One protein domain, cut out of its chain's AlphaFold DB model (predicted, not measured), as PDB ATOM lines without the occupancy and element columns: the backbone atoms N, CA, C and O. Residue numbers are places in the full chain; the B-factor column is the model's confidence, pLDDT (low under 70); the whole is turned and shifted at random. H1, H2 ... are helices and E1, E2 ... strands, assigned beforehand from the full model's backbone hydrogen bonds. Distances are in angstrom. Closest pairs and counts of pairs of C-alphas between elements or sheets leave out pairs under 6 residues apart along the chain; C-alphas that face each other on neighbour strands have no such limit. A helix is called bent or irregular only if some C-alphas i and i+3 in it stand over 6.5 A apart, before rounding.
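Overview. This is residues 7 to 83 of the 156 residues of the protein "Integrase family protein" of Syntrophaceae bacterium (UniProt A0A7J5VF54). A strongly twisted sheet of three long strands has a single helix, H1, packed along one of its faces, in two layers. The strands follow one another as a meander, and the end of E1 turns sharply aside at residue 21, while a long loop, residues 50 to 62, leads from E3 to the helix. The printed part has 77 residues, with E1, E2, E3 and H1 in that order along the chain; the sheet order is E1, E2, E3, all antiparallel, and the class is mixed, helices and strands. It is only just compact, close to loose, with a radius of gyration of the C-alphas of 13.4 A, and only just elongated, with spans of 41 by 27 by 17 A.

Along the chain. The longest strand by residues is E2, residues 27 to 38, 32.7 A from first to last C-alpha. E1, residues 14 to 24, begins with C-alpha 14 at (109.316, 128.902, 184.674), measures 18.8 A and bends by 122 degrees at residue 21. E3, residues 41 to 49, measures 25.1 A and ends with C-alpha 49 at (105.545, 128.549, 172.141). H1, residues 63 to 79, measures 24.1 A, is not bent, and ends with C-alpha 79 at (103.452, 111.775, 196.047).

Arrangement. E2 is the inner strand of the sheet, and E1 and E3 are its edge strands. E1 and E2 form a hairpin, antiparallel at 156 degrees, with N 17 and O 31 at 3.0 A and N 29 and O 22 at 2.9 A, within hydrogen-bond range. E2 and E3 form a second hairpin, antiparallel at 153 degrees, with N 34 and O 45 at 2.9 A and N 32 and O 48 at 2.8 A, within hydrogen-bond range. Residues 7 to 8 make a short antiparallel pairing with residues 15 to 16 of E1. H1 is on the sheet at a height over the sheet of 10.0 A. It lies over E2 and only just over E1, on which 3 of its C-alphas fall. On the local plane its line and that of E2 stand at 12 degrees, and it runs along the strands. The closest C-alphas of E2 and H1, those of Ile 34 and Leu 70, are 6.4 A apart; those of E1 and H1, Val 14 and Ala 67, are 6.3 A apart. In H1 every O i to N i+4 pair is within hydrogen-bond range.

Size, cuts and confidence. The two C-alphas farthest apart, those of Thr 21 and Lys 82, are 42.4 A from each other. The printed part has no cut. The links E1 to E2 and E2 to E3 are tight, and the link E3 to H1, 13 residues, is long. Residues 78 to 83, of which 78 to 79 belong to H1, stand free. The mean pLDDT of the printed part is 91.3; residues 80, 82 and 83 are under 70.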
ATOM      1  N   GLU A   7     114.483 135.063 179.909       93.81
ATOM      2  CA  GLU A   7     113.770 135.894 180.875       93.81
ATOM      3  C   GLU A   7     113.089 135.014 181.939       93.81
ATOM      4  O   GLU A   7     112.740 133.853 181.694       93.81
ATOM      5  N   LYS A   8     112.968 135.541 183.160       93.62
ATOM      6  CA  LYS A   8     112.226 134.889 184.247       93.62
ATOM      7  C   LYS A   8     110.758 135.301 184.152       93.62
ATOM      8  O   LYS A   8     110.475 136.424 183.746       93.62
ATOM      9  N   THR A   9     109.850 134.414 184.537       93.81
ATOM     10  CA  THR A   9     108.453 134.782 184.807       93.81
ATOM     11  C   THR A   9     108.276 135.113 186.288       93.81
ATOM     12  O   THR A   9     109.199 134.947 187.090       93.81
ATOM     13  N   ASN A  10     107.059 135.506 186.663       93.69
ATOM     14  CA  ASN A  10     106.656 135.621 188.068       93.69
ATOM     15  C   ASN A  10     106.536 134.255 188.773       93.69
ATOM     16  O   ASN A  10     106.403 134.196 189.991       93.69
ATOM     17  N   PHE A  11     106.597 133.147 188.025       94.81
ATOM     18  CA  PHE A  11     106.454 131.794 188.551       94.81
ATOM     19  C   PHE A  11     107.817 131.111 188.685       94.81
ATOM     20  O   PHE A  11     108.539 130.891 187.709       94.81
ATOM     21  N   THR A  12     108.169 130.721 189.908       93.44
ATOM     22  CA  THR A  12     109.464 130.095 190.194       93.44
ATOM     23  C   THR A  12     109.641 128.784 189.437       93.44
ATOM     24  O   THR A  12     108.889 127.828 189.609       93.44
ATOM     25  N   GLY A  13     110.715 128.710 188.652       93.62
ATOM     26  CA  GLY A  13     111.026 127.538 187.837       93.62
ATOM     27  C   GLY A  13     110.431 127.592 186.434       93.62
ATOM     28  O   GLY A  13     110.700 126.685 185.660       93.62
ATOM     29  N   VAL A  14     109.712 128.652 186.063       96.69
ATOM     30  CA  VAL A  14     109.316 128.902 184.674       96.69
ATOM     31  C   VAL A  14     110.188 130.015 184.098       96.69
ATOM     32  O   VAL A  14     110.454 131.039 184.732       96.69
ATOM     33  N   ARG A  15     110.682 129.803 182.882       96.19
ATOM     34  CA  ARG A  15     111.430 130.806 182.120       96.19
ATOM     35  C   ARG A  15     110.912 130.842 180.701       96.19
ATOM     36  O   ARG A  15     110.283 129.893 180.234       96.19
ATOM     37  N   PHE A  16     111.204 131.930 180.007       95.62
ATOM     38  CA  PHE A  16     110.896 132.009 178.593       95.62
ATOM     39  C   PHE A  16     111.958 132.738 177.795       95.62
ATOM     40  O   PHE A  16     112.777 133.486 178.328       95.62
ATOM     41  N   ARG A  17     111.914 132.524 176.487       94.50
ATOM     42  CA  ARG A  17     112.677 133.288 175.508       94.50
ATOM     43  C   ARG A  17     111.725 133.848 174.464       94.50
ATOM     44  O   ARG A  17     110.865 133.125 173.972       94.50
ATOM     45  N   LYS A  18     111.885 135.117 174.103       94.94
ATOM     46  CA  LYS A  18     111.112 135.738 173.019       94.94
ATOM     47  C   LYS A  18     111.639 135.281 171.656       94.94
ATOM     48  O   LYS A  18     112.850 135.131 171.470       94.94
ATOM     49  N   HIS A  19     110.739 135.060 170.706       93.12
ATOM     50  CA  HIS A  19     111.090 134.887 169.304       93.12
ATOM     51  C   HIS A  19     111.600 136.217 168.731       93.12
ATOM     52  O   HIS A  19     111.160 137.286 169.142       93.12
ATOM     53  N   ALA A  20     112.510 136.149 167.756       89.62
ATOM     54  CA  ALA A  20     113.135 137.318 167.132       89.62
ATOM     55  C   ALA A  20     112.122 138.275 166.485       89.62
ATOM     56  O   ALA A  20     112.171 139.484 166.674       89.62
ATOM     57  N   THR A  21     111.246 137.698 165.663       89.38
ATOM     58  CA  THR A  21     110.369 138.420 164.732       89.38
ATOM     59  C   THR A  21     108.892 138.066 164.904       89.38
ATOM     60  O   THR A  21     108.034 138.936 164.804       89.38
ATOM     61  N   ARG A  22     108.584 136.797 165.191       92.12
ATOM     62  CA  ARG A  22     107.226 136.280 165.398       92.12
ATOM     63  C   ARG A  22     106.530 136.908 166.609       92.12
ATOM     64  O   ARG A  22     107.077 136.921 167.714       92.12
ATOM     65  N   LYS A  23     105.291 137.357 166.401       93.25
ATOM     66  CA  LYS A  23     104.378 137.858 167.437       93.25
ATOM     67  C   LYS A  23     103.215 136.897 167.658       93.25
ATOM     68  O   LYS A  23     102.830 136.168 166.747       93.25
ATOM     69  N   HIS A  24     102.660 136.922 168.862       90.69
ATOM     70  CA  HIS A  24     101.431 136.227 169.214       90.69
ATOM     71  C   HIS A  24     100.584 137.140 170.108       90.69
ATOM     72  O   HIS A  24     100.941 137.433 171.251       90.69
ATOM     73  N   GLY A  25      99.484 137.649 169.548       88.44
ATOM     74  CA  GLY A  25      98.745 138.766 170.133       88.44
ATOM     75  C   GLY A  25      99.580 140.051 170.122       88.44
ATOM     76  O   GLY A  25     100.260 140.358 169.144       88.44
ATOM     77  N   VAL A  26      99.539 140.798 171.224       88.31
ATOM     78  CA  VAL A  26     100.260 142.077 171.368       88.31
ATOM     79  C   VAL A  26     101.768 141.868 171.570       88.31
ATOM     80  O   VAL A  26     102.585 142.687 171.151       88.31
ATOM     81  N   ASN A  27     102.150 140.748 172.185       90.06
ATOM     82  CA  ASN A  27     103.529 140.462 172.569       90.06
ATOM     83  C   ASN A  27     104.258 139.605 171.521       90.06
ATOM     84  O   ASN A  27     103.651 138.948 170.674       90.06
ATOM     85  N   PHE A  28     105.592 139.586 171.592       93.12
ATOM     86  CA  PHE A  28     106.386 138.594 170.862       93.12
ATOM     87  C   PHE A  28     106.018 137.180 171.304       93.12
ATOM     88  O   PHE A  28     105.669 136.965 172.465       93.12
ATOM     89  N   ASP A  29     106.135 136.221 170.390       94.69
ATOM     90  CA  ASP A  29     105.901 134.817 170.707       94.69
ATOM     91  C   ASP A  29     106.955 134.340 171.718       94.69
ATOM     92  O   ASP A  29     108.154 134.575 171.536       94.69
ATOM     93  N   ARG A  30     106.528 133.721 172.818       95.31
ATOM     94  CA  ARG A  30     107.406 133.316 173.923       95.31
ATOM     95  C   ARG A  30     107.504 131.807 173.988       95.31
ATOM     96  O   ARG A  30     106.495 131.124 174.073       95.31
ATOM     97  N   TYR A  31     108.728 131.304 173.998       95.81
ATOM     98  CA  TYR A  31     109.018 129.897 174.211       95.81
ATOM     99  C   TYR A  31     109.177 129.616 175.696       95.81
ATOM    100  O   TYR A  31     110.113 130.142 176.302       95.81
ATOM    101  N   PHE A  32     108.295 128.806 176.273       96.38
ATOM    102  CA  PHE A  32     108.335 128.447 177.685       96.38
ATOM    103  C   PHE A  32     109.173 127.200 177.945       96.38
ATOM    104  O   PHE A  32     109.069 126.184 177.252       96.38
ATOM    105  N   VAL A  33     109.951 127.272 179.022       96.19
ATOM    106  CA  VAL A  33     110.655 126.138 179.616       96.19
ATOM    107  C   VAL A  33     110.361 126.072 181.105       96.19
ATOM    108  O   VAL A  33     110.206 127.098 181.778       96.19
ATOM    109  N   ILE A  34     110.321 124.851 181.621       96.00
ATOM    110  CA  ILE A  34     110.273 124.572 183.049       96.00
ATOM    111  C   ILE A  34     111.639 124.095 183.516       96.00
ATOM    112  O   ILE A  34     112.361 123.406 182.802       96.00
ATOM    113  N   ARG A  35     111.992 124.467 184.737       94.69
ATOM    114  CA  ARG A  35     113.286 124.205 185.345       94.69
ATOM    115  C   ARG A  35     113.092 123.607 186.722       94.69
ATOM    116  O   ARG A  35     112.412 124.180 187.577       94.69
ATOM    117  N   TYR A  36     113.751 122.486 186.958       92.81
ATOM    118  CA  TYR A  36     113.681 121.764 188.222       92.81
ATOM    119  C   TYR A  36     115.006 121.052 188.518       92.81
ATOM    120  O   TYR A  36     115.940 121.065 187.715       92.81
ATOM    121  N   GLN A  37     115.103 120.474 189.715       91.31
ATOM    122  CA  GLN A  37     116.221 119.620 190.104       91.31
ATOM    123  C   GLN A  37     115.764 118.167 190.171       91.31
ATOM    124  O   GLN A  37     114.658 117.879 190.632       91.31
ATOM    125  N   ARG A  38     116.612 117.265 189.693       87.50
ATOM    126  CA  ARG A  38     116.432 115.817 189.763       87.50
ATOM    127  C   ARG A  38     117.806 115.202 189.984       87.50
ATOM    128  O   ARG A  38     118.740 115.562 189.274       87.50
ATOM    129  N   ASP A  39     117.925 114.336 190.984       88.12
ATOM    130  CA  ASP A  39     119.161 113.604 191.291       88.12
ATOM    131  C   ASP A  39     120.384 114.539 191.420       88.12
ATOM    132  O   ASP A  39     121.450 114.309 190.856       88.12
ATOM    133  N   GLY A  40     120.188 115.683 192.089       91.00
ATOM    134  CA  GLY A  40     121.209 116.724 192.276       91.00
ATOM    135  C   GLY A  40     121.544 117.556 191.028       91.00
ATOM    136  O   GLY A  40     122.279 118.539 191.126       91.00
ATOM    137  N   LYS A  41     120.990 117.230 189.855       93.94
ATOM    138  CA  LYS A  41     121.234 117.942 188.593       93.94
ATOM    139  C   LYS A  41     120.094 118.897 188.265       93.94
ATOM    140  O   LYS A  41     118.920 118.618 188.510       93.94
ATOM    141  N   ARG A  42     120.440 120.050 187.689       92.81
ATOM    142  CA  ARG A  42     119.457 121.003 187.159       92.81
ATOM    143  C   ARG A  42     119.064 120.583 185.753       92.81
ATOM    144  O   ARG A  42     119.930 120.438 184.898       92.81
ATOM    145  N   ILE A  43     117.766 120.429 185.536       93.56
ATOM    146  CA  ILE A  43     117.191 120.031 184.255       93.56
ATOM    147  C   ILE A  43     116.237 121.130 183.797       93.56
ATOM    148  O   ILE A  43     115.519 121.729 184.606       93.56
ATOM    149  N   GLU A  44     116.264 121.404 182.498       94.19
ATOM    150  CA  GLU A  44     115.333 122.299 181.825       94.19
ATOM    151  C   GLU A  44     114.583 121.502 180.759       94.19
ATOM    152  O   GLU A  44     115.193 120.842 179.920       94.19
ATOM    153  N   GLU A  45     113.255 121.545 180.808       95.00
ATOM    154  CA  GLU A  45     112.393 120.892 179.831       95.00
ATOM    155  C   GLU A  45     111.551 121.933 179.103       95.00
ATOM    156  O   GLU A  45     110.998 122.861 179.695       95.00
ATOM    157  N   SER A  46     111.445 121.763 177.793       94.06
ATOM    158  CA  SER A  46     110.635 122.617 176.940       94.06
ATOM    159  C   SER A  46     109.151 122.304 177.041       94.06
ATOM    160  O   SER A  46     108.771 121.136 177.043       94.06
ATOM    161  N   LEU A  47     108.309 123.337 177.046       93.81
ATOM    162  CA  LEU A  47     106.856 123.191 176.929       93.81
ATOM    163  C   LEU A  47     106.379 123.480 175.507       93.81
ATOM    164  O   LEU A  47     105.750 122.622 174.895       93.81
ATOM    165  N   GLY A  48     106.707 124.666 174.993       94.12
ATOM    166  CA  GLY A  48     106.240 125.129 173.690       94.12
ATOM    167  C   GLY A  48     106.197 126.650 173.580       94.12
ATOM    168  O   GLY A  48     106.593 127.373 174.502       94.12
ATOM    169  N   TRP A  49     105.734 127.127 172.432       96.19
ATOM    170  CA  TRP A  49     105.545 128.549 172.141       96.19
ATOM    171  C   TRP A  49     104.177 129.051 172.606       96.19
ATOM    172  O   TRP A  49     103.214 128.297 172.611       96.19
ATOM    173  N   THR A  50     104.043 130.339 172.930       95.38
ATOM    174  CA  THR A  50     102.727 130.947 173.212       95.38
ATOM    175  C   THR A  50     101.747 130.772 172.055       95.38
ATOM    176  O   THR A  50     100.561 130.602 172.300       95.38
ATOM    177  N   SER A  51     102.240 130.751 170.813       94.50
ATOM    178  CA  SER A  51     101.427 130.487 169.621       94.50
ATOM    179  C   SER A  51     100.970 129.033 169.462       94.50
ATOM    180  O   SER A  51     100.049 128.768 168.689       94.50
ATOM    181  N   GLU A  52     101.574 128.090 170.183       94.00
ATOM    182  CA  GLU A  52     101.204 126.679 170.142       94.00
ATOM    183  C   GLU A  52     100.087 126.375 171.142       94.00
ATOM    184  O   GLU A  52      99.999 126.957 172.228       94.00
ATOM    185  N   ARG A  53      99.236 125.413 170.779       91.81
ATOM    186  CA  ARG A  53      98.192 124.893 171.662       91.81
ATOM    187  C   ARG A  53      98.752 123.756 172.506       91.81
ATOM    188  O   ARG A  53      99.417 122.856 171.996       91.81
ATOM    189  N   GLY A  54      98.479 123.804 173.804       87.75
ATOM    190  CA  GLY A  54      98.844 122.749 174.736       87.75
ATOM    191  C   GLY A  54      98.117 121.440 174.400       87.75
ATOM    192  O   GLY A  54      96.949 121.477 174.012       87.75
ATOM    193  N   PRO A  55      98.773 120.281 174.573       84.06
ATOM    194  CA  PRO A  55      98.206 118.990 174.183       84.06
ATOM    195  C   PRO A  55      97.089 118.490 175.114       84.06
ATOM    196  O   PRO A  55      96.386 117.561 174.743       84.06
ATOM    197  N   GLU A  56      96.942 119.048 176.322       83.81
ATOM    198  CA  GLU A  56      95.955 118.562 177.305       83.81
ATOM    199  C   GLU A  56      94.571 119.208 177.141       83.81
ATOM    200  O   GLU A  56      93.558 118.536 177.276       83.81
ATOM    201  N   ASP A  57      94.525 120.505 176.855       89.00
ATOM    202  CA  ASP A  57      93.320 121.347 176.878       89.00
ATOM    203  C   ASP A  57      93.078 122.091 175.551       89.00
ATOM    204  O   ASP A  57      92.081 122.795 175.412       89.00
ATOM    205  N   GLY A  58      94.003 121.999 174.588       91.38
ATOM    206  CA  GLY A  58      93.910 122.684 173.297       91.38
ATOM    207  C   GLY A  58      94.049 124.211 173.360       91.38
ATOM    208  O   GLY A  58      93.826 124.881 172.353       91.38
ATOM    209  N   GLN A  59      94.427 124.784 174.506       93.19
ATOM    210  CA  GLN A  59      94.562 126.237 174.679       93.19
ATOM    211  C   GLN A  59      96.006 126.705 174.488       93.19
ATOM    212  O   GLN A  59      96.949 125.950 174.739       93.19
ATOM    213  N   PHE A  60      96.189 127.972 174.112       94.75
ATOM    214  CA  PHE A  60      97.511 128.587 173.974       94.75
ATOM    215  C   PHE A  60      98.335 128.520 175.265       94.75
ATOM    216  O   PHE A  60      97.798 128.494 176.379       94.75
ATOM    217  N   TRP A  61      99.658 128.472 175.125       94.75
ATOM    218  CA  TRP A  61     100.544 128.457 176.284       94.75
ATOM    219  C   TRP A  61     100.580 129.809 176.998       94.75
ATOM    220  O   TRP A  61     100.752 130.864 176.390       94.75
ATOM    221  N   THR A  62     100.494 129.766 178.326       94.38
ATOM    222  CA  THR A  62     100.617 130.930 179.212       94.38
ATOM    223  C   THR A  62     101.589 130.631 180.352       94.38
ATOM    224  O   THR A  62     101.882 129.471 180.648       94.38
ATOM    225  N   GLU A  63     102.087 131.675 181.019       94.19
ATOM    226  CA  GLU A  63     103.005 131.526 182.161       94.19
ATOM    227  C   GLU A  63     102.379 130.736 183.312       94.19
ATOM    228  O   GLU A  63     103.008 129.832 183.858       94.19
ATOM    229  N   ALA A  64     101.124 131.052 183.646       94.81
ATOM    230  CA  ALA A  64     100.382 130.375 184.702       94.81
ATOM    231  C   ALA A  64     100.193 128.891 184.376       94.81
ATOM    232  O   ALA A  64     100.412 128.029 185.222       94.81
ATOM    233  N   LYS A  65      99.876 128.569 183.118       94.62
ATOM    234  CA  LYS A  65      99.737 127.185 182.665       94.62
ATOM    235  C   LYS A  65     101.058 126.422 182.720       94.62
ATOM    236  O   LYS A  65     101.089 125.289 183.191       94.62
ATOM    237  N   ALA A  66     102.156 127.042 182.294       95.06
ATOM    238  CA  ALA A  66     103.487 126.458 182.432       95.06
ATOM    239  C   ALA A  66     103.828 126.155 183.903       95.06
ATOM    240  O   ALA A  66     104.391 125.100 184.204       95.06
ATOM    241  N   ALA A  67     103.437 127.043 184.822       95.38
ATOM    242  CA  ALA A  67     103.607 126.837 186.255       95.38
ATOM    243  C   ALA A  67     102.741 125.686 186.787       95.38
ATOM    244  O   ALA A  67     103.245 124.850 187.532       95.38
ATOM    245  N   LEU A  68     101.480 125.584 186.357       94.62
ATOM    246  CA  LEU A  68     100.593 124.473 186.721       94.62
ATOM    247  C   LEU A  68     101.143 123.121 186.261       94.62
ATOM    248  O   LEU A  68     101.102 122.152 187.017       94.62
ATOM    249  N   VAL A  69     101.705 123.052 185.050       93.44
ATOM    250  CA  VAL A  69     102.373 121.837 184.563       93.44
ATOM    251  C   VAL A  69     103.559 121.485 185.460       93.44
ATOM    252  O   VAL A  69     103.678 120.337 185.886       93.44
ATOM    253  N   LEU A  70     104.411 122.455 185.801       94.06
ATOM    254  CA  LEU A  70     105.542 122.226 186.703       94.06
ATOM    255  C   LEU A  70     105.091 121.737 188.090       94.06
ATOM    256  O   LEU A  70     105.673 120.791 188.618       94.06
ATOM    257  N   GLU A  71     104.054 122.338 188.669       92.75
ATOM    258  CA  GLU A  71     103.503 121.924 189.963       92.75
ATOM    259  C   GLU A  71     102.895 120.520 189.906       92.75
ATOM    260  O   GLU A  71     103.159 119.703 190.788       92.75
ATOM    261  N   ARG A  72     102.179 120.169 188.831       91.12
ATOM    262  CA  ARG A  72     101.665 118.807 188.615       91.12
ATOM    263  C   ARG A  72     102.795 117.776 188.585       91.12
ATOM    264  O   ARG A  72     102.696 116.741 189.241       91.12
ATOM    265  N   LEU A  73     103.874 118.071 187.860       91.50
ATOM    266  CA  LEU A  73     105.052 117.204 187.747       91.50
ATOM    267  C   LEU A  73     105.791 117.061 189.085       91.50
ATOM    268  O   LEU A  73     106.188 115.961 189.471       91.50
ATOM    269  N   ARG A  74     105.931 118.157 189.839       90.44
ATOM    270  CA  ARG A  74     106.489 118.137 191.200       90.44
ATOM    271  C   ARG A  74     105.623 117.330 192.158       90.44
ATOM    272  O   ARG A  74     106.158 116.512 192.901       90.44
ATOM    273  N   GLY A  75     104.308 117.525 192.114       90.19
ATOM    274  CA  GLY A  75     103.342 116.772 192.907       90.19
ATOM    275  C   GLY A  75     103.411 115.277 192.608       90.19
ATOM    276  O   GLY A  75     103.504 114.479 193.536       90.19
ATOM    277  N   ALA A  76     103.464 114.892 191.330       89.50
ATOM    278  CA  ALA A  76     103.645 113.498 190.922       89.50
ATOM    279  C   ALA A  76     104.955 112.908 191.471       89.50
ATOM    280  O   ALA A  76     104.942 111.822 192.046       89.50
ATOM    281  N   ALA A  77     106.061 113.657 191.390       87.44
ATOM    282  CA  ALA A  77     107.345 113.238 191.960       87.44
ATOM    283  C   ALA A  77     107.309 113.083 193.487       87.44
ATOM    284  O   ALA A  77     107.933 112.174 194.022       87.44
ATOM    285  N   LYS A  78     106.613 113.982 194.189       87.06
ATOM    286  CA  LYS A  78     106.552 113.994 195.656       87.06
ATOM    287  C   LYS A  78     105.634 112.906 196.207       87.06
ATOM    288  O   LYS A  78     105.959 112.290 197.212       87.06
ATOM    289  N   HIS A  79     104.485 112.696 195.571       82.81
ATOM    290  CA  HIS A  79     103.452 111.775 196.047       82.81
ATOM    291  C   HIS A  79     103.560 110.367 195.445       82.81
ATOM    292  O   HIS A  79     102.788 109.495 195.830       82.81
ATOM    293  N   GLY A  80     104.493 110.134 194.514       67.88
ATOM    294  CA  GLY A  80     104.825 108.796 194.019       67.88
ATOM    295  C   GLY A  80     103.661 108.055 193.357       67.88
ATOM    296  O   GLY A  80     103.621 106.826 193.400       67.88
ATOM    297  N   LYS A  81     102.691 108.770 192.764       71.88
ATOM    298  CA  LYS A  81     101.607 108.129 192.005       71.88
ATOM    299  C   LYS A  81     102.229 107.372 190.828       71.88
ATOM    300  O   LYS A  81     102.655 108.007 189.871       71.88
ATOM    301  N   LYS A  82     102.272 106.036 190.915       63.19
ATOM    302  CA  LYS A  82     102.957 105.137 189.960       63.19
ATOM    303  C   LYS A  82     102.575 105.372 188.494       63.19
ATOM    304  O   LYS A  82     103.399 105.164 187.617       63.19
ATOM    305  N   GLU A  83     101.350 105.818 188.245       69.31
ATOM    306  CA  GLU A  83     100.802 106.004 186.896       69.31
ATOM    307  C   GLU A  83     100.986 107.428 186.344       69.31
ATOM    308  O   GLU A  83     100.740 107.674 185.166       69.31
TER     309      GLU A  83